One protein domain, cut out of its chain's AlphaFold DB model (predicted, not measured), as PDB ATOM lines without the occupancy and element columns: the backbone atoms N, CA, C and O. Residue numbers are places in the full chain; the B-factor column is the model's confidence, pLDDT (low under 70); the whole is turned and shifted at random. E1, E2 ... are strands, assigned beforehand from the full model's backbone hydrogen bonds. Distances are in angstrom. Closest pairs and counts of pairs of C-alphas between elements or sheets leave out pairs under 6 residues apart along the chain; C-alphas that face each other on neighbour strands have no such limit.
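AT A GLANCE: This is residues 165 to 344 of the 503 residues of an uncharacterized protein of Halomonas hydrothermalis (UniProt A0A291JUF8). Two antiparallel sheets lie face to face as a sandwich, with the strands of one crossed at 39 degrees to those of the other. The larger sheet, E1 E2 E11 E4 E9 E8, is twisted and curled, and its E1 and E2 hairpin extends past the smaller sheet, E3 E10 E5 E6 E7; tiny E12 pairs with residues 165 to 166 away from both sheets. The printed part has 180 residues with twelve named strands, E1 to E12 in order, and no named helix; its class is all strand, though under half of its residues, 75, are in named elements. It is compact and rounded, with a radius of gyration of the C-alphas of 15.1 A and spans of 42 by 36 by 30 A.

HOW THE PARTS SIT: Residues 165 to 166 pair antiparallel with residues 341 to 342 of E12, residues 341 to 343, which pairs with no named strand. E1, residues 188 to 193, and E2, residues 199 to 203, form a hairpin, with N 189 and O 202 2.9 A apart. E2 neighbours E11, residues 317 to 326, with N 203 and O 317 2.8 A apart. E11 bends by 61 degrees at residue 320; its residues 319 to 326 pair with E4, residues 225 to 233, where N 229 and O 323 are 2.8 A apart. E4 neighbours E9, residues 279 to 287, at 165 degrees, with N 230 and O 282 2.8 A apart. E9 and the edge strand E8, residues 269 to 276, form a hairpin, with N 272 and O 283 2.8 A apart. In the other sheet, edge strand E3, residues 212 to 216, neighbours E10, residues 295 to 300, with N 216 and O 295 2.8 A apart. E10 neighbours E5, residues 240 to 244, with N 242 and O 298 2.8 A apart. E5, E6, residues 250 to 254, and E7, residues 259 to 262, form a meander, each strand the antiparallel neighbour of the one before; N 243 and O 251, and N 261 and O 252, are each 2.8 A apart. Between the sheets, the closest C-alphas of E10 and E11, those of Gly 296 and Leu 322, are 7.4 A apart.

IN THESE COORDINATES: E1 begins at C-alpha 188, (-9.883, 6.803, 259.349). E4 measures 26.6 A, E8 22.3 A, E9 26.7 A and E11 26.6 A. E12 ends at C-alpha 343, (-2.098, 8.629, 230.981).

THE WHOLE: The two C-alphas farthest apart, those of Ser 313 and Gln 344, are 44.1 A apart. The printed part has no cut. The links E10 to E11 and E11 to E12 are long. Mean pLDDT of the printed part is 85.2; 21 residues are under 70, among them 183 to 187, 262 to 266 and 304 to 310.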
ATOM      1  N   GLN A 165      -6.986  11.740 231.467       97.00
ATOM      2  CA  GLN A 165      -6.478  12.404 232.657       97.00
ATOM      3  C   GLN A 165      -7.425  12.150 233.820       97.00
ATOM      4  O   GLN A 165      -8.617  12.436 233.715       97.00
ATOM      5  N   ASN A 166      -6.881  11.672 234.939       98.00
ATOM      6  CA  ASN A 166      -7.610  11.709 236.196       98.00
ATOM      7  C   ASN A 166      -7.510  13.124 236.768       98.00
ATOM      8  O   ASN A 166      -6.424  13.590 237.119       98.00
ATOM      9  N   LEU A 167      -8.647  13.813 236.805       97.69
ATOM     10  CA  LEU A 167      -8.761  15.186 237.286       97.69
ATOM     11  C   LEU A 167      -8.738  15.280 238.813       97.69
ATOM     12  O   LEU A 167      -8.464  16.356 239.341       97.69
ATOM     13  N   LEU A 168      -9.038  14.183 239.515       96.81
ATOM     14  CA  LEU A 168      -8.981  14.141 240.973       96.81
ATOM     15  C   LEU A 168      -7.529  14.076 241.432       96.81
ATOM     16  O   LEU A 168      -6.720  13.369 240.835       96.81
ATOM     17  N   VAL A 169      -7.218  14.760 242.524       95.69
ATOM     18  CA  VAL A 169      -5.943  14.617 243.239       95.69
ATOM     19  C   VAL A 169      -6.116  13.669 244.422       95.69
ATOM     20  O   VAL A 169      -7.223  13.499 244.931       95.69
ATOM     21  N   TYR A 170      -5.031  13.040 244.849       94.00
ATOM     22  CA  TYR A 170      -4.959  12.067 245.930       94.00
ATOM     23  C   TYR A 170      -5.990  10.956 245.737       94.00
ATOM     24  O   TYR A 170      -6.815  10.691 246.611       94.00
ATOM     25  N   SER A 171      -5.979  10.325 244.559       93.50
ATOM     26  CA  SER A 171      -7.000   9.350 244.162       93.50
ATOM     27  C   SER A 171      -7.105   8.145 245.095       93.50
ATOM     28  O   SER A 171      -8.132   7.477 245.046       93.50
ATOM     29  N   GLU A 172      -6.077   7.869 245.904       90.19
ATOM     30  CA  GLU A 172      -5.982   6.751 246.866       90.19
ATOM     31  C   GLU A 172      -6.002   7.209 248.332       90.19
ATOM     32  O   GLU A 172      -6.166   6.381 249.226       90.19
ATOM     33  N   ASP A 173      -5.822   8.507 248.584       87.69
ATOM     34  CA  ASP A 173      -5.683   9.081 249.923       87.69
ATOM     35  C   ASP A 173      -6.731  10.177 250.130       87.69
ATOM     36  O   ASP A 173      -6.613  11.301 249.639       87.69
ATOM     37  N   PHE A 174      -7.771   9.842 250.889       85.88
ATOM     38  CA  PHE A 174      -8.850  10.767 251.231       85.88
ATOM     39  C   PHE A 174      -8.695  11.394 252.623       85.88
ATOM     40  O   PHE A 174      -9.645  11.995 253.119       85.88
ATOM     41  N   SER A 175      -7.522  11.256 253.254       78.56
ATOM     42  CA  SER A 175      -7.193  11.907 254.530       78.56
ATOM     43  C   SER A 175      -6.640  13.330 254.349       78.56
ATOM     44  O   SER A 175      -6.698  14.145 255.270       78.56
ATOM     45  N   GLY A 176      -6.124  13.644 253.154       69.38
ATOM     46  CA  GLY A 176      -5.497  14.926 252.832       69.38
ATOM     47  C   GLY A 176      -6.466  16.092 252.585       69.38
ATOM     48  O   GLY A 176      -7.648  15.920 252.289       69.38
ATOM     49  N   SER A 177      -5.926  17.318 252.609       68.81
ATOM     50  CA  SER A 177      -6.666  18.583 252.431       68.81
ATOM     51  C   SER A 177      -7.309  18.781 251.053       68.81
ATOM     52  O   SER A 177      -8.045  19.746 250.856       68.81
ATOM     53  N   GLY A 178      -7.014  17.910 250.083       83.38
ATOM     54  CA  GLY A 178      -7.632  17.950 248.758       83.38
ATOM     55  C   GLY A 178      -9.107  17.548 248.777       83.38
ATOM     56  O   GLY A 178      -9.854  17.952 247.891       83.38
ATOM     57  N   TRP A 179      -9.547  16.783 249.777       90.88
ATOM     58  CA  TRP A 179     -10.908  16.264 249.853       90.88
ATOM     59  C   TRP A 179     -11.770  17.047 250.844       90.88
ATOM     60  O   TRP A 179     -11.380  17.331 251.972       90.88
ATOM     61  N   MET A 180     -12.995  17.358 250.433       89.62
ATOM     62  CA  MET A 180     -14.058  17.777 251.335       89.62
ATOM     63  C   MET A 180     -14.687  16.528 251.934       89.62
ATOM     64  O   MET A 180     -15.483  15.838 251.285       89.62
ATOM     65  N   VAL A 181     -14.322  16.266 253.182       82.25
ATOM     66  CA  VAL A 181     -14.846  15.158 253.970       82.25
ATOM     67  C   VAL A 181     -15.530  15.730 255.222       82.25
ATOM     68  O   VAL A 181     -14.983  16.653 255.828       82.25
ATOM     69  N   PRO A 182     -16.747  15.285 255.602       70.06
ATOM     70  CA  PRO A 182     -17.451  15.826 256.762       70.06
ATOM     71  C   PRO A 182     -16.626  15.716 258.050       70.06
ATOM     72  O   PRO A 182     -16.061  14.668 258.349       70.06
ATOM     73  N   THR A 183     -16.619  16.783 258.849       58.31
ATOM     74  CA  THR A 183     -15.821  16.917 260.084       58.31
ATOM     75  C   THR A 183     -16.233  15.978 261.221       58.31
ATOM     76  O   THR A 183     -15.529  15.901 262.219       58.31
ATOM     77  N   SER A 184     -17.370  15.288 261.108       59.66
ATOM     78  CA  SER A 184     -17.895  14.369 262.129       59.66
ATOM     79  C   SER A 184     -17.553  12.902 261.868       59.66
ATOM     80  O   SER A 184     -18.209  12.014 262.405       59.66
ATOM     81  N   LEU A 185     -16.597  12.633 260.986       63.56
ATOM     82  CA  LEU A 185     -16.185  11.282 260.652       63.56
ATOM     83  C   LEU A 185     -15.639  10.519 261.863       63.56
ATOM     84  O   LEU A 185     -14.918  11.081 262.682       63.56
ATOM     85  N   GLY A 186     -15.974   9.227 261.946       62.16
ATOM     86  CA  GLY A 186     -15.215   8.295 262.781       62.16
ATOM     87  C   GLY A 186     -13.764   8.203 262.301       62.16
ATOM     88  O   GLY A 186     -13.424   8.710 261.229       62.16
ATOM     89  N   ASP A 187     -12.904   7.560 263.086       67.88
ATOM     90  CA  ASP A 187     -11.480   7.460 262.765       67.88
ATOM     91  C   ASP A 187     -11.259   6.818 261.384       67.88
ATOM     92  O   ASP A 187     -11.820   5.761 261.075       67.88
ATOM     93  N   ILE A 188     -10.414   7.444 260.555       71.88
ATOM     94  CA  ILE A 188      -9.883   6.803 259.349       71.88
ATOM     95  C   ILE A 188      -8.970   5.671 259.809       71.88
ATOM     96  O   ILE A 188      -8.019   5.893 260.559       71.88
ATOM     97  N   LYS A 189      -9.259   4.457 259.348       75.12
ATOM     98  CA  LYS A 189      -8.446   3.270 259.598       75.12
ATOM     99  C   LYS A 189      -7.877   2.743 258.294       75.12
ATOM    100  O   LYS A 189      -8.539   2.783 257.254       75.12
ATOM    101  N   ASP A 190      -6.694   2.157 258.386       72.44
ATOM    102  CA  ASP A 190      -6.136   1.360 257.303       72.44
ATOM    103  C   ASP A 190      -6.865   0.009 257.237       72.44
ATOM    104  O   ASP A 190      -7.010  -0.699 258.239       72.44
ATOM    105  N   GLY A 191      -7.379  -0.330 256.055       69.69
ATOM    106  CA  GLY A 191      -7.992  -1.624 255.759       69.69
ATOM    107  C   GLY A 191      -6.986  -2.691 255.310       69.69
ATOM    108  O   GLY A 191      -5.782  -2.453 255.210       69.69
ATOM    109  N   LEU A 192      -7.498  -3.886 254.988       70.19
ATOM    110  CA  LEU A 192      -6.715  -4.948 254.340       70.19
ATOM    111  C   LEU A 192      -6.217  -4.518 252.949       70.19
ATOM    112  O   LEU A 192      -6.656  -3.514 252.394       70.19
ATOM    113  N   ALA A 193      -5.315  -5.293 252.344       72.44
ATOM    114  CA  ALA A 193      -4.900  -5.038 250.967       72.44
ATOM    115  C   ALA A 193      -6.114  -5.077 250.015       72.44
ATOM    116  O   ALA A 193      -6.847  -6.068 249.935       72.44
ATOM    117  N   SER A 194      -6.325  -3.975 249.297       75.69
ATOM    118  CA  SER A 194      -7.312  -3.869 248.221       75.69
ATOM    119  C   SER A 194      -6.818  -4.542 246.938       75.69
ATOM    120  O   SER A 194      -5.687  -5.023 246.849       75.69
ATOM    121  N   TRP A 195      -7.637  -4.489 245.886       78.81
ATOM    122  CA  TRP A 195      -7.208  -4.808 244.525       78.81
ATOM    123  C   TRP A 195      -5.986  -3.984 244.060       78.81
ATOM    124  O   TRP A 195      -5.261  -4.470 243.205       78.81
ATOM    125  N   LEU A 196      -5.690  -2.807 244.639       81.00
ATOM    126  CA  LEU A 196      -4.450  -2.051 244.373       81.00
ATOM    127  C   LEU A 196      -3.195  -2.695 244.991       81.00
ATOM    128  O   LEU A 196      -2.096  -2.178 244.814       81.00
ATOM    129  N   ASN A 197      -3.353  -3.780 245.756       81.38
ATOM    130  CA  ASN A 197      -2.319  -4.346 246.623       81.38
ATOM    131  C   ASN A 197      -1.765  -3.326 247.642       81.38
ATOM    132  O   ASN A 197      -0.598  -3.368 248.027       81.38
ATOM    133  N   LYS A 198      -2.622  -2.391 248.069       76.00
ATOM    134  CA  LYS A 198      -2.350  -1.374 249.092       76.00
ATOM    135  C   LYS A 198      -3.481  -1.354 250.125       76.00
ATOM    136  O   LYS A 198      -4.614  -1.702 249.750       76.00
ATOM    137  N   PRO A 199      -3.210  -0.943 251.379       74.56
ATOM    138  CA  PRO A 199      -4.265  -0.586 252.320       74.56
ATOM    139  C   PRO A 199      -5.217   0.426 251.682       74.56
ATOM    140  O   PRO A 199      -4.808   1.244 250.860       74.56
ATOM    141  N   TYR A 200      -6.494   0.336 252.027       76.62
ATOM    142  CA  TYR A 200      -7.512   1.289 251.600       76.62
ATOM    143  C   TYR A 200      -8.086   2.008 252.812       76.62
ATOM    144  O   TYR A 200      -8.011   1.501 253.934       76.62
ATOM    145  N   MET A 201      -8.714   3.158 252.581       79.94
ATOM    146  CA  MET A 201      -9.340   3.886 253.672       79.94
ATOM    147  C   MET A 201     -10.637   3.220 254.098       79.94
ATOM    148  O   MET A 201     -11.558   3.017 253.297       79.94
ATOM    149  N   ARG A 202     -10.698   2.904 255.387       85.19
ATOM    150  CA  ARG A 202     -11.832   2.282 256.044       85.19
ATOM    151  C   ARG A 202     -12.370   3.225 257.111       85.19
ATOM    152  O   ARG A 202     -11.645   3.645 258.003       85.19
ATOM    153  N   TYR A 203     -13.658   3.511 257.028       83.94
ATOM    154  CA  TYR A 203     -14.411   4.217 258.053       83.94
ATOM    155  C   TYR A 203     -15.350   3.230 258.734       83.94
ATOM    156  O   TYR A 203     -16.087   2.506 258.061       83.94
ATOM    157  N   ASP A 204     -15.334   3.211 260.059       80.12
ATOM    158  CA  ASP A 204     -16.267   2.462 260.894       80.12
ATOM    159  C   ASP A 204     -16.638   3.293 262.136       80.12
ATOM    160  O   ASP A 204     -16.227   4.446 262.273       80.12
ATOM    161  N   ASN A 205     -17.449   2.725 263.032       74.81
ATOM    162  CA  ASN A 205     -17.815   3.350 264.312       74.81
ATOM    163  C   ASN A 205     -18.417   4.763 264.176       74.81
ATOM    164  O   ASN A 205     -18.127   5.660 264.967       74.81
ATOM    165  N   PHE A 206     -19.270   4.961 263.174       75.38
ATOM    166  CA  PHE A 206     -19.940   6.235 262.935       75.38
ATOM    167  C   PHE A 206     -20.762   6.689 264.155       75.38
ATOM    168  O   PHE A 206     -21.587   5.940 264.677       75.38
ATOM    169  N   THR A 207     -20.562   7.940 264.578       70.69
ATOM    170  CA  THR A 207     -21.273   8.572 265.707       70.69
ATOM    171  C   THR A 207     -22.269   9.651 265.271       70.69
ATOM    172  O   THR A 207     -22.926  10.262 266.111       70.69
ATOM    173  N   PHE A 208     -22.401   9.889 263.962       71.69
ATOM    174  CA  PHE A 208     -23.258  10.924 263.384       71.69
ATOM    175  C   PHE A 208     -24.408  10.338 262.556       71.69
ATOM    176  O   PHE A 208     -24.353   9.199 262.092       71.69
ATOM    177  N   SER A 209     -25.441  11.147 262.322       68.44
ATOM    178  CA  SER A 209     -26.500  10.897 261.340       68.44
ATOM    179  C   SER A 209     -26.260  11.761 260.096       68.44
ATOM    180  O   SER A 209     -25.876  12.924 260.216       68.44
ATOM    181  N   GLY A 210     -26.400  11.211 258.885       70.00
ATOM    182  CA  GLY A 210     -26.060  11.961 257.667       70.00
ATOM    183  C   GLY A 210     -25.728  11.093 256.457       70.00
ATOM    184  O   GLY A 210     -25.675   9.877 256.545       70.00
ATOM    185  N   SER A 211     -25.412  11.703 255.314       72.19
ATOM    186  CA  SER A 211     -24.663  11.012 254.247       72.19
ATOM    187  C   SER A 211     -23.166  11.218 254.468       72.19
ATOM    188  O   SER A 211     -22.759  12.351 254.716       72.19
ATOM    189  N   LEU A 212     -22.344  10.177 254.304       81.50
ATOM    190  CA  LEU A 212     -20.903  10.392 254.160       81.50
ATOM    191  C   LEU A 212     -20.632  10.909 252.752       81.50
ATOM    192  O   LEU A 212     -21.140  10.318 251.805       81.50
ATOM    193  N   SER A 213     -19.824  11.958 252.611       87.19
ATOM    194  CA  SER A 213     -19.402  12.483 251.314       87.19
ATOM    195  C   SER A 213     -17.886  12.544 251.201       87.19
ATOM    196  O   SER A 213     -17.230  13.016 252.121       87.19
ATOM    197  N   ILE A 214     -17.344  12.135 250.062       91.38
ATOM    198  CA  ILE A 214     -15.934  12.306 249.705       91.38
ATOM    199  C   ILE A 214     -15.927  13.044 248.373       91.38
ATOM    200  O   ILE A 214     -16.290  12.469 247.346       91.38
ATOM    201  N   LEU A 215     -15.623  14.343 248.414       93.75
ATOM    202  CA  LEU A 215     -15.839  15.264 247.296       93.75
ATOM    203  C   LEU A 215     -14.606  16.133 247.033       93.75
ATOM    204  O   LEU A 215     -13.924  16.541 247.965       93.75
ATOM    205  N   GLN A 216     -14.374  16.497 245.778       95.00
ATOM    206  CA  GLN A 216     -13.366  17.466 245.355       95.00
ATOM    207  C   GLN A 216     -14.001  18.573 244.523       95.00
ATOM    208  O   GLN A 216     -14.937  18.330 243.755       95.00
ATOM    209  N   ASN A 217     -13.505  19.801 244.683       94.69
ATOM    210  CA  ASN A 217     -13.944  20.917 243.853       94.69
ATOM    211  C   ASN A 217     -13.162  20.909 242.536       94.69
ATOM    212  O   ASN A 217     -11.986  21.257 242.511       94.69
ATOM    213  N   ILE A 218     -13.822  20.514 241.450       95.12
ATOM    214  CA  ILE A 218     -13.265  20.492 240.092       95.12
ATOM    215  C   ILE A 218     -14.303  21.116 239.180       95.12
ATOM    216  O   ILE A 218     -15.445  20.666 239.182       95.12
ATOM    217  N   THR A 219     -13.930  22.136 238.409       96.25
ATOM    218  CA  THR A 219     -14.846  22.800 237.476       96.25
ATOM    219  C   THR A 219     -14.814  22.143 236.101       96.25
ATOM    220  O   THR A 219     -13.775  22.123 235.450       96.25
ATOM    221  N   ILE A 220     -15.967  21.646 235.648       96.50
ATOM    222  CA  ILE A 220     -16.168  21.064 234.315       96.50
ATOM    223  C   ILE A 220     -17.344  21.775 233.649       96.50
ATOM    224  O   ILE A 220     -18.383  22.004 234.273       96.50
ATOM    225  N   SER A 221     -17.164  22.158 232.387       95.62
ATOM    226  CA  SER A 221     -18.137  22.968 231.653       95.62
ATOM    227  C   SER A 221     -19.374  22.167 231.247       95.62
ATOM    228  O   SER A 221     -19.319  20.952 231.052       95.62
ATOM    229  N   SER A 222     -20.493  22.872 231.074       94.06
ATOM    230  CA  SER A 222     -21.716  22.311 230.491       94.06
ATOM    231  C   SER A 222     -21.457  21.639 229.139       94.06
ATOM    232  O   SER A 222     -20.650  22.120 228.345       94.06
ATOM    233  N   GLY A 223     -22.183  20.560 228.851       92.56
ATOM    234  CA  GLY A 223     -22.114  19.816 227.591       92.56
ATOM    235  C   GLY A 223     -20.960  18.815 227.502       92.56
ATOM    236  O   GLY A 223     -20.925  18.031 226.557       92.56
ATOM    237  N   GLN A 224     -20.037  18.792 228.467       94.31
ATOM    238  CA  GLN A 224     -18.983  17.781 228.498       94.31
ATOM    239  C   GLN A 224     -19.521  16.449 229.027       94.31
ATOM    240  O   GLN A 224     -20.233  16.405 230.033       94.31
ATOM    241  N   THR A 225     -19.151  15.355 228.362       93.12
ATOM    242  CA  THR A 225     -19.341  14.004 228.896       93.12
ATOM    243  C   THR A 225     -18.204  13.681 229.848       93.12
ATOM    244  O   THR A 225     -17.037  13.916 229.533       93.12
ATOM    245  N   VAL A 226     -18.548  13.162 231.020       95.44
ATOM    246  CA  VAL A 226     -17.601  12.805 232.076       95.44
ATOM    247  C   VAL A 226     -17.866  11.394 232.563       95.44
ATOM    248  O   VAL A 226     -19.011  10.934 232.567       95.44
ATOM    249  N   THR A 227     -16.811  10.741 233.032       95.62
ATOM    250  CA  THR A 227     -16.879   9.433 233.671       95.62
ATOM    251  C   THR A 227     -16.242   9.504 235.053       95.62
ATOM    252  O   THR A 227     -15.057   9.807 235.185       95.62
ATOM    253  N   LEU A 228     -17.028   9.220 236.094       97.56
ATOM    254  CA  LEU A 228     -16.551   9.100 237.471       97.56
ATOM    255  C   LEU A 228     -16.502   7.621 237.854       97.56
ATOM    256  O   LEU A 228     -17.510   6.920 237.804       97.56
ATOM    257  N   SER A 229     -15.320   7.150 238.230       97.12
ATOM    258  CA  SER A 229     -15.057   5.795 238.707       97.12
ATOM    259  C   SER A 229     -14.848   5.791 240.218       97.12
ATOM    260  O   SER A 229     -14.071   6.591 240.738       97.12
ATOM    261  N   ALA A 230     -15.492   4.852 240.907       95.88
ATOM    262  CA  ALA A 230     -15.322   4.608 242.331       95.88
ATOM    263  C   ALA A 230     -15.012   3.139 242.612       95.88
ATOM    264  O   ALA A 230     -15.723   2.241 242.156       95.88
ATOM    265  N   TYR A 231     -13.944   2.907 243.371       93.69
ATOM    266  CA  TYR A 231     -13.443   1.577 243.702       93.69
ATOM    267  C   TYR A 231     -13.755   1.271 245.159       93.69
ATOM    268  O   TYR A 231     -13.141   1.832 246.064       93.69
ATOM    269  N   VAL A 232     -14.727   0.394 245.376       91.81
ATOM    270  CA  VAL A 232     -15.337   0.133 246.680       91.81
ATOM    271  C   VAL A 232     -15.051  -1.308 247.092       91.81
ATOM    272  O   VAL A 232     -15.241  -2.227 246.297       91.81
ATOM    273  N   SER A 233     -14.603  -1.520 248.328       89.25
ATOM    274  CA  SER A 233     -14.369  -2.861 248.881       89.25
ATOM    275  C   SER A 233     -15.686  -3.562 249.229       89.25
ATOM    276  O   SER A 233     -16.679  -2.912 249.563       89.25
ATOM    277  N   ASN A 234     -15.673  -4.895 249.221       87.31
ATOM    278  CA  ASN A 234     -16.788  -5.746 249.645       87.31
ATOM    279  C   ASN A 234     -17.132  -5.595 251.136       87.31
ATOM    280  O   ASN A 234     -18.213  -6.009 251.541       87.31
ATOM    281  N   GLU A 235     -16.246  -5.003 251.942       87.81
ATOM    282  CA  GLU A 235     -16.549  -4.653 253.336       87.81
ATOM    283  C   GLU A 235     -17.548  -3.492 253.453       87.81
ATOM    284  O   GLU A 235     -18.126  -3.290 254.514       87.81
ATOM    285  N   THR A 236     -17.764  -2.725 252.380       87.81
ATOM    286  CA  THR A 236     -18.673  -1.575 252.395       87.81
ATOM    287  C   THR A 236     -20.119  -2.030 252.591       87.81
ATOM    288  O   THR A 236     -20.673  -2.726 251.742       87.81
ATOM    289  N   THR A 237     -20.744  -1.613 253.694       86.94
ATOM    290  CA  THR A 237     -22.111  -2.003 254.075       86.94
ATOM    291  C   THR A 237     -23.227  -1.144 253.468       86.94
ATOM    292  O   THR A 237     -24.323  -1.677 253.273       86.94
ATOM    293  N   PRO A 238     -23.036   0.157 253.150       84.44
ATOM    294  CA  PRO A 238     -24.091   0.965 252.544       84.44
ATOM    295  C   PRO A 238     -24.613   0.403 251.230       84.44
ATOM    296  O   PRO A 238     -23.850   0.091 250.318       84.44
ATOM    297  N   ARG A 239     -25.943   0.359 251.113       87.12
ATOM    298  CA  ARG A 239     -26.620  -0.139 249.916       87.12
ATOM    299  C   ARG A 239     -26.414   0.770 248.710       87.12
ATOM    300  O   ARG A 239     -26.293   0.257 247.603       87.12
ATOM    301  N   TYR A 240     -26.372   2.088 248.895       89.56
ATOM    302  CA  TYR A 240     -26.334   3.038 247.786       89.56
ATOM    303  C   TYR A 240     -25.020   3.809 247.730       89.56
ATOM    304  O   TYR A 240     -24.601   4.443 248.703       89.56
ATOM    305  N   LEU A 241     -24.428   3.810 246.538       92.25
ATOM    306  CA  LEU A 241     -23.319   4.672 246.161       92.25
ATOM    307  C   LEU A 241     -23.876   5.805 245.299       92.25
ATOM    308  O   LEU A 241     -24.364   5.573 244.195       92.25
ATOM    309  N   VAL A 242     -23.839   7.033 245.803       91.94
ATOM    310  CA  VAL A 242     -24.350   8.199 245.076       91.94
ATOM    311  C   VAL A 242     -23.193   8.950 244.453       91.94
ATOM    312  O   VAL A 242     -22.398   9.570 245.149       91.94
ATOM    313  N   PHE A 243     -23.130   8.946 243.133       93.62
ATOM    314  CA  PHE A 243     -22.182   9.744 242.378       93.62
ATOM    315  C   PHE A 243     -22.615  11.204 242.426       93.62
ATOM    316  O   PHE A 243     -23.699  11.562 241.957       93.62
ATOM    317  N   ASN A 244     -21.769  12.045 243.011       93.25
ATOM    318  CA  ASN A 244     -21.897  13.486 242.935       93.25
ATOM    319  C   ASN A 244     -21.204  13.953 241.660       93.25
ATOM    320  O   ASN A 244     -19.980  13.990 241.589       93.25
ATOM    321  N   MET A 245     -22.002  14.310 240.666       91.19
ATOM    322  CA  MET A 245     -21.556  14.786 239.361       91.19
ATOM    323  C   MET A 245     -21.664  16.316 239.259       91.19
ATOM    324  O   MET A 245     -21.676  16.859 238.160       91.19
ATOM    325  N   GLY A 246     -21.806  17.014 240.391       87.50
ATOM    326  CA  GLY A 246     -21.969  18.463 240.452       87.50
ATOM    327  C   GLY A 246     -22.577  18.969 241.757       87.50
ATOM    328  O   GLY A 246     -22.679  18.222 242.725       87.50
ATOM    329  N   ASN A 247     -22.998  20.236 241.814       83.38
ATOM    330  CA  ASN A 247     -23.595  20.801 243.040       83.38
ATOM    331  C   ASN A 247     -24.922  20.120 243.397       83.38
ATOM    332  O   ASN A 247     -25.104  19.636 244.519       83.38
ATOM    333  N   ASP A 248     -25.788  19.997 242.392       77.81
ATOM    334  CA  ASP A 248     -27.142  19.443 242.511       77.81
ATOM    335  C   ASP A 248     -27.383  18.291 241.533       77.81
ATOM    336  O   ASP A 248     -28.519  17.894 241.267       77.81
ATOM    337  N   PHE A 249     -26.297  17.734 240.995       86.19
ATOM    338  CA  PHE A 249     -26.353  16.655 240.028       86.19
ATOM    339  C   PHE A 249     -25.854  15.360 240.663       86.19
ATOM    340  O   PHE A 249     -24.655  15.149 240.835       86.19
ATOM    341  N   ARG A 250     -26.800  14.518 241.093       88.31
ATOM    342  CA  ARG A 250     -26.525  13.298 241.860       88.31
ATOM    343  C   ARG A 250     -27.261  12.108 241.282       88.31
ATOM    344  O   ARG A 250     -28.457  12.186 240.997       88.31
ATOM    345  N   ILE A 251     -26.543  11.003 241.165       89.69
ATOM    346  CA  ILE A 251     -27.052   9.764 240.592       89.69
ATOM    347  C   ILE A 251     -26.745   8.638 241.574       89.69
ATOM    348  O   ILE A 251     -25.585   8.389 241.897       89.69
ATOM    349  N   ALA A 252     -27.786   7.992 242.092       90.00
ATOM    350  CA  ALA A 252     -27.656   6.912 243.056       90.00
ATOM    351  C   ALA A 252     -27.584   5.565 242.337       90.00
ATOM    352  O   ALA A 252     -28.406   5.260 241.478       90.00
ATOM    353  N   VAL A 253     -26.617   4.744 242.720       91.44
ATOM    354  CA  VAL A 253     -26.470   3.367 242.258       91.44
ATOM    355  C   VAL A 253     -26.781   2.449 243.428       91.44
ATOM    356  O   VAL A 253     -26.143   2.545 244.478       91.44
ATOM    357  N   ASP A 254     -27.766   1.570 243.260       90.56
ATOM    358  CA  ASP A 254     -27.982   0.461 244.187       90.56
ATOM    359  C   ASP A 254     -26.845  -0.542 243.988       90.56
ATOM    360  O   ASP A 254     -26.733  -1.183 242.947       90.56
ATOM    361  N   THR A 255     -25.972  -0.666 244.979       89.25
ATOM    362  CA  THR A 255     -24.806  -1.545 244.892       89.25
ATOM    363  C   THR A 255     -25.184  -3.020 244.983       89.25
ATOM    364  O   THR A 255     -24.336  -3.861 244.724       89.25
ATOM    365  N   THR A 256     -26.414  -3.389 245.341       87.62
ATOM    366  CA  THR A 256     -26.856  -4.792 245.339       87.62
ATOM    367  C   THR A 256     -27.467  -5.179 244.000       87.62
ATOM    368  O   THR A 256     -27.116  -6.220 243.455       87.62
ATOM    369  N   SER A 257     -28.372  -4.351 243.475       89.06
ATOM    370  CA  SER A 257     -29.068  -4.638 242.211       89.06
ATOM    371  C   SER A 257     -28.353  -4.095 240.970       89.06
ATOM    372  O   SER A 257     -28.726  -4.456 239.861       89.06
ATOM    373  N   GLU A 258     -27.335  -3.247 241.147       90.12
ATOM    374  CA  GLU A 258     -26.587  -2.573 240.074       90.12
ATOM    375  C   GLU A 258     -27.487  -1.704 239.176       90.12
ATOM    376  O   GLU A 258     -27.237  -1.511 237.988       90.12
ATOM    377  N   VAL A 259     -28.545  -1.142 239.772       88.31
ATOM    378  CA  VAL A 259     -29.524  -0.279 239.101       88.31
ATOM    379  C   VAL A 259     -29.268   1.188 239.431       88.31
ATOM    380  O   VAL A 259     -29.042   1.564 240.585       88.31
ATOM    381  N   ILE A 260     -29.349   2.034 238.403       88.31
ATOM    382  CA  ILE A 260     -29.330   3.489 238.552       88.31
ATOM    383  C   ILE A 260     -30.709   3.978 239.004       88.31
ATOM    384  O   ILE A 260     -31.728   3.684 238.386       88.31
ATOM    385  N   SER A 261     -30.723   4.817 240.032       84.12
ATOM    386  CA  SER A 261     -31.849   5.668 240.404       84.12
ATOM    387  C   SER A 261     -31.380   7.123 240.339       84.12
ATOM    388  O   SER A 261     -30.438   7.525 241.023       84.12
ATOM    389  N   SER A 262     -31.968   7.913 239.440       68.44
ATOM    390  CA  SER A 262     -31.595   9.319 239.265       68.44
ATOM    391  C   SER A 262     -32.589  10.233 239.977       68.44
ATOM    392  O   SER A 262     -33.787   9.958 239.993       68.44
ATOM    393  N   ASN A 263     -32.088  11.335 240.533       61.25
ATOM    394  CA  ASN A 263     -32.926  12.377 241.130       61.25
ATOM    395  C   ASN A 263     -33.279  13.498 240.134       61.25
ATOM    396  O   ASN A 263     -33.954  14.449 240.519       61.25
ATOM    397  N   GLN A 264     -32.824  13.419 238.875       67.00
ATOM    398  CA  GLN A 264     -33.094  14.437 237.857       67.00
ATOM    399  C   GLN A 264     -33.792  13.858 236.628       67.00
ATOM    400  O   GLN A 264     -33.304  12.940 235.973       67.00
ATOM    401  N   ILE A 265     -34.941  14.449 236.305       64.50
ATOM    402  CA  ILE A 265     -35.732  14.135 235.115       64.50
ATOM    403  C   ILE A 265     -34.926  14.511 233.863       64.50
ATOM    404  O   ILE A 265     -34.376  15.605 233.787       64.50
ATOM    405  N   GLY A 266     -34.890  13.618 232.869       66.31
ATOM    406  CA  GLY A 266     -34.306  13.898 231.550       66.31
ATOM    407  C   GLY A 266     -32.796  13.678 231.430       66.31
ATOM    408  O   GLY A 266     -32.226  13.993 230.391       66.31
ATOM    409  N   VAL A 267     -32.142  13.120 232.453       71.44
ATOM    410  CA  VAL A 267     -30.712  12.796 232.403       71.44
ATOM    411  C   VAL A 267     -30.514  11.337 232.010       71.44
ATOM    412  O   VAL A 267     -30.975  10.426 232.698       71.44
ATOM    413  N   THR A 268     -29.754  11.107 230.941       81.19
ATOM    414  CA  THR A 268     -29.235   9.780 230.604       81.19
ATOM    415  C   THR A 268     -27.864   9.591 231.251       81.19
ATOM    416  O   THR A 268     -26.950  10.399 231.076       81.19
ATOM    417  N   ALA A 269     -27.723   8.513 232.017       87.38
ATOM    418  CA  ALA A 269     -26.455   8.087 232.588       87.38
ATOM    419  C   ALA A 269     -26.244   6.600 232.308       87.38
ATOM    420  O   ALA A 269     -27.196   5.818 232.331       87.38
ATOM    421  N   ALA A 270     -24.998   6.219 232.051       88.06
ATOM    422  CA  ALA A 270     -24.597   4.838 231.841       88.06
ATOM    423  C   ALA A 270     -23.785   4.355 233.044       88.06
ATOM    424  O   ALA A 270     -22.857   5.033 233.484       88.06
ATOM    425  N   LEU A 271     -24.129   3.176 233.561       90.12
ATOM    426  CA  LEU A 271     -23.402   2.519 234.642       90.12
ATOM    427  C   LEU A 271     -22.619   1.328 234.093       90.12
ATOM    428  O   LEU A 271     -23.154   0.474 233.381       90.12
ATOM    429  N   PHE A 272     -21.344   1.259 234.449       87.81
ATOM    430  CA  PHE A 272     -20.511   0.072 234.326       87.81
ATOM    431  C   PHE A 272     -20.136  -0.409 235.716       87.81
ATOM    432  O   PHE A 272     -19.642   0.374 236.525       87.81
ATOM    433  N   VAL A 273     -20.342  -1.691 235.988       89.12
ATOM    434  CA  VAL A 273     -19.859  -2.319 237.212       89.12
ATOM    435  C   VAL A 273     -18.907  -3.430 236.826       89.12
ATOM    436  O   VAL A 273     -19.210  -4.254 235.964       89.12
ATOM    437  N   ARG A 274     -17.745  -3.442 237.468       85.56
ATOM    438  CA  ARG A 274     -16.756  -4.500 237.322       85.56
ATOM    439  C   ARG A 274     -16.363  -5.027 238.687       85.56
ATOM    440  O   ARG A 274     -16.019  -4.258 239.580       85.56
ATOM    441  N   LYS A 275     -16.377  -6.348 238.841       85.94
ATOM    442  CA  LYS A 275     -15.850  -7.015 240.034       85.94
ATOM    443  C   LYS A 275     -14.326  -6.935 240.042       85.94
ATOM    444  O   LYS A 275     -13.695  -7.107 239.008       85.94
ATOM    445  N   THR A 276     -13.752  -6.686 241.211       82.62
ATOM    446  CA  THR A 276     -12.304  -6.693 241.454       82.62
ATOM    447  C   THR A 276     -11.986  -7.688 242.571       82.62
ATOM    448  O   THR A 276     -12.889  -8.290 243.166       82.62
ATOM    449  N   LEU A 277     -10.708  -7.898 242.895       82.25
ATOM    450  CA  LEU A 277     -10.372  -8.590 244.138       82.25
ATOM    451  C   LEU A 277     -10.901  -7.786 245.332       82.25
ATOM    452  O   LEU A 277     -10.628  -6.593 245.449       82.25
ATOM    453  N   ASN A 278     -11.670  -8.447 246.200       81.00
ATOM    454  CA  ASN A 278     -12.240  -7.871 247.421       81.00
ATOM    455  C   ASN A 278     -13.084  -6.603 247.211       81.00
ATOM    456  O   ASN A 278     -13.222  -5.816 248.141       81.00
ATOM    457  N   GLY A 279     -13.663  -6.384 246.028       88.00
ATOM    458  CA  GLY A 279     -14.430  -5.169 245.772       88.00
ATOM    459  C   GLY A 279     -15.054  -5.088 244.388       88.00
ATOM    460  O   GLY A 279     -15.157  -6.077 243.654       88.00
ATOM    461  N   ARG A 280     -15.487  -3.875 244.046       90.31
ATOM    462  CA  ARG A 280     -16.077  -3.511 242.761       90.31
ATOM    463  C   ARG A 280     -15.640  -2.116 242.333       90.31
ATOM    464  O   ARG A 280     -15.533  -1.203 243.150       90.31
ATOM    465  N   ARG A 281     -15.456  -1.945 241.027       92.25
ATOM    466  CA  ARG A 281     -15.341  -0.652 240.356       92.25
ATOM    467  C   ARG A 281     -16.699  -0.293 239.765       92.25
ATOM    468  O   ARG A 281     -17.189  -0.995 238.884       92.25
ATOM    469  N   PHE A 282     -17.271   0.807 240.225       94.25
ATOM    470  CA  PHE A 282     -18.459   1.418 239.642       94.25
ATOM    471  C   PHE A 282     -18.018   2.610 238.794       94.25
ATOM    472  O   PHE A 282     -17.371   3.513 239.318       94.25
ATOM    473  N   CYS A 283     -18.358   2.634 237.509       94.25
ATOM    474  CA  CYS A 283     -18.108   3.769 236.626       94.25
ATOM    475  C   CYS A 283     -19.436   4.337 236.153       94.25
ATOM    476  O   CYS A 283     -20.227   3.628 235.530       94.25
ATOM    477  N   LEU A 284     -19.658   5.614 236.428       94.19
ATOM    478  CA  LEU A 284     -20.832   6.330 235.977       94.19
ATOM    479  C   LEU A 284     -20.434   7.369 234.933       94.19
ATOM    480  O   LEU A 284     -19.628   8.256 235.213       94.19
ATOM    481  N   THR A 285     -21.043   7.270 233.756       93.25
ATOM    482  CA  THR A 285     -20.823   8.180 232.633       93.25
ATOM    483  C   THR A 285     -22.081   8.991 232.358       93.25
ATOM    484  O   THR A 285     -23.176   8.432 232.274       93.25
ATOM    485  N   THR A 286     -21.945  10.307 232.199       92.50
ATOM    486  CA  THR A 286     -23.068  11.191 231.851       92.50
ATOM    487  C   THR A 286     -22.581  12.499 231.225       92.50
ATOM    488  O   THR A 286     -21.438  12.913 231.434       92.50
ATOM    489  N   THR A 287     -23.444  13.154 230.450       92.56
ATOM    490  CA  THR A 287     -23.197  14.491 229.897       92.56
ATOM    491  C   THR A 287     -23.724  15.546 230.856       92.56
ATOM    492  O   THR A 287     -24.888  15.509 231.254       92.56
ATOM    493  N   LEU A 288     -22.871  16.499 231.233       91.88
ATOM    494  CA  LEU A 288     -23.232  17.531 232.199       91.88
ATOM    495  C   LEU A 288     -24.225  18.533 231.581       91.88
ATOM    496  O   LEU A 288     -23.901  19.154 230.568       91.88
ATOM    497  N   PRO A 289     -25.403  18.760 232.188       90.38
ATOM    498  CA  PRO A 289     -26.407  19.685 231.649       90.38
ATOM    499  C   PRO A 289     -26.099  21.165 231.934       90.38
ATOM    500  O   PRO A 289     -26.729  22.052 231.368       90.38
ATOM    501  N   ALA A 290     -25.163  21.430 232.845       91.75
ATOM    502  CA  ALA A 290     -24.697  22.753 233.239       91.75
ATOM    503  C   ALA A 290     -23.247  22.644 233.725       91.75
ATOM    504  O   ALA A 290     -22.778  21.542 234.014       91.75
ATOM    505  N   THR A 291     -22.547  23.772 233.860       94.31
ATOM    506  CA  THR A 291     -21.212  23.799 234.472       94.31
ATOM    507  C   THR A 291     -21.292  23.340 235.926       94.31
ATOM    508  O   THR A 291     -22.084  23.862 236.708       94.31
ATOM    509  N   GLN A 292     -20.459  22.370 236.288       94.69
ATOM    510  CA  GLN A 292     -20.400  21.776 237.621       94.69
ATOM    511  C   GLN A 292     -19.036  22.042 238.245       94.69
ATOM    512  O   GLN A 292     -18.054  22.191 237.526       94.69
ATOM    513  N   ASN A 293     -18.959  22.118 239.574       94.81
ATOM    514  CA  ASN A 293     -17.712  22.436 240.279       94.81
ATOM    515  C   ASN A 293     -17.392  21.492 241.449       94.81
ATOM    516  O   ASN A 293     -16.528  21.819 242.259       94.81
ATOM    517  N   ARG A 294     -18.085  20.354 241.568       93.69
ATOM    518  CA  ARG A 294     -17.944  19.439 242.704       93.69
ATOM    519  C   ARG A 294     -18.199  17.996 242.297       93.69
ATOM    520  O   ARG A 294     -19.307  17.668 241.888       93.69
ATOM    521  N   PHE A 295     -17.211  17.129 242.479       96.25
ATOM    522  CA  PHE A 295     -17.261  15.734 242.042       96.25
ATOM    523  C   PHE A 295     -16.840  14.774 243.151       96.25
ATOM    524  O   PHE A 295     -16.036  15.136 244.003       96.25
ATOM    525  N   GLY A 296     -17.386  13.562 243.159       95.56
ATOM    526  CA  GLY A 296     -17.026  12.525 244.127       95.56
ATOM    527  C   GLY A 296     -18.204  11.618 244.455       95.56
ATOM    528  O   GLY A 296     -19.105  11.446 243.634       95.56
ATOM    529  N   VAL A 297     -18.223  11.033 245.648       94.00
ATOM    530  CA  VAL A 297     -19.255  10.060 246.029       94.00
ATOM    531  C   VAL A 297     -19.864  10.350 247.392       94.00
ATOM    532  O   VAL A 297     -19.210  10.893 248.281       94.00
ATOM    533  N   PHE A 298     -21.120   9.944 247.561       90.94
ATOM    534  CA  PHE A 298     -21.735   9.743 248.863       90.94
ATOM    535  C   PHE A 298     -22.044   8.273 249.099       90.94
ATOM    536  O   PHE A 298     -22.394   7.545 248.170       90.94
ATOM    537  N   PHE A 299     -22.032   7.875 250.364       88.62
ATOM    538  CA  PHE A 299     -22.526   6.577 250.805       88.62
ATOM    539  C   PHE A 299     -23.845   6.760 251.554       88.62
ATOM    540  O   PHE A 299     -23.960   7.661 252.392       88.62
ATOM    541  N   ARG A 300     -24.851   5.939 251.227       84.12
ATOM    542  CA  ARG A 300     -26.205   6.018 251.804       84.12
ATOM    543  C   ARG A 300     -26.832   4.643 252.025       84.12
ATOM    544  O   ARG A 300     -26.526   3.684 251.317       84.12
ATOM    545  N   LYS A 301     -27.764   4.563 252.977       81.56
ATOM    546  CA  LYS A 301     -28.565   3.353 253.236       81.56
ATOM    547  C   LYS A 301     -29.875   3.324 252.453       81.56
ATOM    548  O   LYS A 301     -30.305   2.244 252.057       81.56
ATOM    549  N   SER A 302     -30.468   4.483 252.178       78.12
ATOM    550  CA  SER A 302     -31.632   4.642 251.309       78.12
ATOM    551  C   SER A 302     -31.295   5.399 250.023       78.12
ATOM    552  O   SER A 302     -30.316   6.144 249.929       78.12
ATOM    553  N   ASN A 303     -32.150   5.211 249.017       71.56
ATOM    554  CA  ASN A 303     -32.140   5.981 247.776       71.56
ATOM    555  C   ASN A 303     -32.857   7.334 247.910       71.56
ATOM    556  O   ASN A 303     -32.907   8.088 246.940       71.56
ATOM    557  N   THR A 304     -33.428   7.653 249.077       66.62
ATOM    558  CA  THR A 304     -34.151   8.911 249.270       66.62
ATOM    559  C   THR A 304     -33.178  10.078 249.443       66.62
ATOM    560  O   THR A 304     -32.030   9.933 249.876       66.62
ATOM    561  N   THR A 305     -33.610  11.272 249.043       53.72
ATOM    562  CA  THR A 305     -32.799  12.493 249.138       53.72
ATOM    563  C   THR A 305     -32.607  12.973 250.577       53.72
ATOM    564  O   THR A 305     -31.678  13.745 250.818       53.72
ATOM    565  N   SER A 306     -33.424  12.495 251.518       56.75
ATOM    566  CA  SER A 306     -33.349  12.826 252.940       56.75
ATOM    567  C   SER A 306     -32.051  12.308 253.560       56.75
ATOM    568  O   SER A 306     -31.721  11.131 253.471       56.75
ATOM    569  N   TYR A 307     -31.312  13.196 254.223       59.03
ATOM    570  CA  TYR A 307     -29.986  12.947 254.804       59.03
ATOM    571  C   TYR A 307     -30.006  12.055 256.062       59.03
ATOM    572  O   TYR A 307     -29.005  11.974 256.764       59.03
ATOM    573  N   ASN A 308     -31.121  11.395 256.379       54.62
ATOM    574  CA  ASN A 308     -31.450  11.062 257.767       54.62
ATOM    575  C   ASN A 308     -31.367   9.564 258.088       54.62
ATOM    576  O   ASN A 308     -31.893   9.134 259.112       54.62
ATOM    577  N   ASP A 309     -30.715   8.764 257.245       64.69
ATOM    578  CA  ASP A 309     -30.445   7.381 257.622       64.69
ATOM    579  C   ASP A 309     -29.336   7.366 258.673       64.69
ATOM    580  O   ASP A 309     -28.191   7.732 258.406       64.69
ATOM    581  N   ASN A 310     -29.689   6.967 259.892       69.00
ATOM    582  CA  ASN A 310     -28.730   6.882 260.983       69.00
ATOM    583  C   ASN A 310     -27.705   5.781 260.674       69.00
ATOM    584  O   ASN A 310     -28.056   4.609 260.472       69.00
ATOM    585  N   TRP A 311     -26.427   6.159 260.641       76.38
ATOM    586  CA  TRP A 311     -25.333   5.200 260.709       76.38
ATOM    587  C   TRP A 311     -25.418   4.459 262.040       76.38
ATOM    588  O   TRP A 311     -25.767   5.045 263.065       76.38
ATOM    589  N   VAL A 312     -25.164   3.156 262.018       75.38
ATOM    590  CA  VAL A 312     -25.180   2.322 263.220       75.38
ATOM    591  C   VAL A 312     -23.810   1.701 263.421       75.38
ATOM    592  O   VAL A 312     -23.054   1.494 262.471       75.38
ATOM    593  N   SER A 313     -23.495   1.380 264.675       75.06
ATOM    594  CA  SER A 313     -22.308   0.594 264.998       75.06
ATOM    595  C   SER A 313     -22.298  -0.694 264.170       75.06
ATOM    596  O   SER A 313     -23.279  -1.437 264.172       75.06
ATOM    597  N   GLY A 314     -21.192  -0.950 263.471       78.38
ATOM    598  CA  GLY A 314     -21.045  -2.078 262.546       78.38
ATOM    599  C   GLY A 314     -21.168  -1.713 261.065       78.38
ATOM    600  O   GLY A 314     -20.776  -2.524 260.230       78.38
ATOM    601  N   ASP A 315     -21.635  -0.508 260.717       84.50
ATOM    602  CA  ASP A 315     -21.484  -0.020 259.347       84.50
ATOM    603  C   ASP A 315     -20.011   0.211 259.014       84.50
ATOM    604  O   ASP A 315     -19.240   0.711 259.839       84.50
ATOM    605  N   VAL A 316     -19.643  -0.116 257.778       87.38
ATOM    606  CA  VAL A 316     -18.288   0.057 257.262       87.38
ATOM    607  C   VAL A 316     -18.363   0.716 255.896       87.38
ATOM    608  O   VAL A 316     -19.160   0.325 255.044       87.38
ATOM    609  N   ILE A 317     -17.520   1.716 255.672       87.38
ATOM    610  CA  ILE A 317     -17.266   2.274 254.345       87.38
ATOM    611  C   ILE A 317     -15.810   2.033 254.020       87.38
ATOM    612  O   ILE A 317     -14.930   2.431 254.775       87.38
ATOM    613  N   ALA A 318     -15.566   1.405 252.881       88.75
ATOM    614  CA  ALA A 318     -14.235   1.037 252.457       88.75
ATOM    615  C   ALA A 318     -14.018   1.463 251.001       88.75
ATOM    616  O   ALA A 318     -14.487   0.812 250.061       88.75
ATOM    617  N   LEU A 319     -13.314   2.583 250.827       89.50
ATOM    618  CA  LEU A 319     -13.031   3.192 249.530       89.50
ATOM    619  C   LEU A 319     -11.543   3.055 249.220       89.50
ATOM    620  O   LEU A 319     -10.686   3.417 250.020       89.50
ATOM    621  N   THR A 320     -11.248   2.519 248.044       90.88
ATOM    622  CA  THR A 320      -9.880   2.268 247.592       90.88
ATOM    623  C   THR A 320      -9.365   3.368 246.678       90.88
ATOM    624  O   THR A 320      -8.216   3.767 246.807       90.88
ATOM    625  N   ALA A 321     -10.192   3.830 245.739       93.38
ATOM    626  CA  ALA A 321      -9.794   4.877 244.812       93.38
ATOM    627  C   ALA A 321     -10.988   5.634 244.209       93.38
ATOM    628  O   ALA A 321     -12.097   5.091 244.121       93.38
ATOM    629  N   LEU A 322     -10.739   6.858 243.736       95.75
ATOM    630  CA  LEU A 322     -11.640   7.632 242.876       95.75
ATOM    631  C   LEU A 322     -10.902   8.150 241.633       95.75
ATOM    632  O   LEU A 322      -9.748   8.560 241.709       95.75
ATOM    633  N   GLN A 323     -11.583   8.164 240.488       97.44
ATOM    634  CA  GLN A 323     -11.036   8.685 239.232       97.44
ATOM    635  C   GLN A 323     -12.104   9.427 238.433       97.44
ATOM    636  O   GLN A 323     -13.165   8.868 238.169       97.44
ATOM    637  N   LEU A 324     -11.825  10.671 238.045       97.88
ATOM    638  CA  LEU A 324     -12.711  11.500 237.226       97.88
ATOM    639  C   LEU A 324     -12.026  11.817 235.905       97.88
ATOM    640  O   LEU A 324     -10.960  12.425 235.900       97.88
ATOM    641  N   GLU A 325     -12.665  11.453 234.803       97.31
ATOM    642  CA  GLU A 325     -12.150  11.645 233.450       97.31
ATOM    643  C   GLU A 325     -13.171  12.434 232.620       97.31
ATOM    644  O   GLU A 325     -14.383  12.240 232.764       97.31
ATOM    645  N   ILE A 326     -12.698  13.311 231.732       95.12
ATOM    646  CA  ILE A 326     -13.533  13.852 230.651       95.12
ATOM    647  C   ILE A 326     -13.530  12.820 229.527       95.12
ATOM    648  O   ILE A 326     -12.471  12.434 229.039       95.12
ATOM    649  N   GLY A 327     -14.716  12.377 229.127       90.62
ATOM    650  CA  GLY A 327     -14.908  11.312 228.153       90.62
ATOM    651  C   GLY A 327     -16.091  10.417 228.503       90.62
ATOM    652  O   GLY A 327     -16.549  10.346 229.647       90.62
ATOM    653  N   ASP A 328     -16.586   9.715 227.493       87.00
ATOM    654  CA  ASP A 328     -17.688   8.758 227.585       87.00
ATOM    655  C   ASP A 328     -17.240   7.347 227.995       87.00
ATOM    656  O   ASP A 328     -18.053   6.423 228.049       87.00
ATOM    657  N   LYS A 329     -15.954   7.176 228.312       83.62
ATOM    658  CA  LYS A 329     -15.373   5.880 228.639       83.62
ATOM    659  C   LYS A 329     -14.513   5.938 229.885       83.62
ATOM    660  O   LYS A 329     -13.675   6.819 230.046       83.62
ATOM    661  N   ALA A 330     -14.690   4.931 230.731       88.38
ATOM    662  CA  ALA A 330     -13.776   4.654 231.824       88.38
ATOM    663  C   ALA A 330     -12.500   4.027 231.249       88.38
ATOM    664  O   ALA A 330     -12.586   2.974 230.608       88.38
ATOM    665  N   THR A 331     -11.338   4.638 231.484       93.94
ATOM    666  CA  THR A 331     -10.061   4.006 231.118       93.94
ATOM    667  C   THR A 331      -9.493   3.211 232.294       93.94
ATOM    668  O   THR A 331     -10.103   3.119 233.369       93.94
ATOM    669  N   SER A 332      -8.350   2.562 232.099       94.38
ATOM    670  CA  SER A 332      -7.560   1.961 233.169       94.38
ATOM    671  C   SER A 332      -7.314   2.942 234.316       94.38
ATOM    672  O   SER A 332      -7.463   4.156 234.184       94.38
ATOM    673  N   TYR A 333      -6.989   2.401 235.485       95.44
ATOM    674  CA  TYR A 333      -6.768   3.236 236.654       95.44
ATOM    675  C   TYR A 333      -5.532   4.132 236.479       95.44
ATOM    676  O   TYR A 333      -4.491   3.679 236.001       95.44
ATOM    677  N   ILE A 334      -5.661   5.400 236.864       96.75
ATOM    678  CA  ILE A 334      -4.645   6.446 236.779       96.75
ATOM    679  C   ILE A 334      -4.462   7.014 238.196       96.75
ATOM    680  O   ILE A 334      -5.270   7.847 238.627       96.75
ATOM    681  N   PRO A 335      -3.429   6.569 238.934       95.38
ATOM    682  CA  PRO A 335      -3.171   7.072 240.273       95.38
ATOM    683  C   PRO A 335      -2.747   8.540 240.232       95.38
ATOM    684  O   PRO A 335      -1.975   8.952 239.362       95.38
ATOM    685  N   THR A 336      -3.224   9.314 241.201       95.38
ATOM    686  CA  THR A 336      -2.844  10.710 241.409       95.38
ATOM    687  C   THR A 336      -2.366  10.933 242.835       95.38
ATOM    688  O   THR A 336      -2.847  10.314 243.785       95.38
ATOM    689  N   LEU A 337      -1.392  11.832 242.965       93.00
ATOM    690  CA  LEU A 337      -0.898  12.338 244.241       93.00
ATOM    691  C   LEU A 337      -1.402  13.775 244.400       93.00
ATOM    692  O   LEU A 337      -2.597  14.000 244.390       93.00
ATOM    693  N   ASP A 338      -0.539  14.773 244.477       92.94
ATOM    694  CA  ASP A 338      -0.918  16.175 244.673       92.94
ATOM    695  C   ASP A 338      -1.348  16.921 243.397       92.94
ATOM    696  O   ASP A 338      -1.796  18.066 243.469       92.94
ATOM    697  N   SER A 339      -1.265  16.281 242.231       94.94
ATOM    698  CA  SER A 339      -1.687  16.848 240.950       94.94
ATOM    699  C   SER A 339      -2.489  15.856 240.115       94.94
ATOM    700  O   SER A 339      -2.371  14.638 240.276       94.94
ATOM    701  N   SER A 340      -3.278  16.376 239.173       96.00
ATOM    702  CA  SER A 340      -3.879  15.541 238.135       96.00
ATOM    703  C   SER A 340      -2.781  14.856 237.318       96.00
ATOM    704  O   SER A 340      -1.695  15.406 237.110       96.00
ATOM    705  N   VAL A 341      -3.055  13.635 236.859       97.81
ATOM    706  CA  VAL A 341      -2.100  12.828 236.086       97.81
ATOM    707  C   VAL A 341      -2.744  12.411 234.777       97.81
ATOM    708  O   VAL A 341      -3.878  11.931 234.744       97.81
ATOM    709  N   THR A 342      -2.005  12.597 233.686       96.44
ATOM    710  CA  THR A 342      -2.408  12.166 232.347       96.44
ATOM    711  C   THR A 342      -1.747  10.837 232.013       96.44
ATOM    712  O   THR A 342      -0.521  10.740 231.989       96.44
ATOM    713  N   ARG A 343      -2.554   9.832 231.672       95.56
ATOM    714  CA  ARG A 343      -2.098   8.629 230.981       95.56
ATOM    715  C   ARG A 343      -2.131   8.878 229.476       95.56
ATOM    716  O   ARG A 343      -3.158   9.237 228.903       95.56
ATOM    717  N   GLN A 344      -1.001   8.659 228.821       94.94
ATOM    718  CA  GLN A 344      -0.872   8.822 227.376       94.94
ATOM    719  C   GLN A 344      -1.547   7.665 226.633       94.94
ATOM    720  O   GLN A 344      -1.640   6.551 227.156       94.94
TER     721      GLN A 344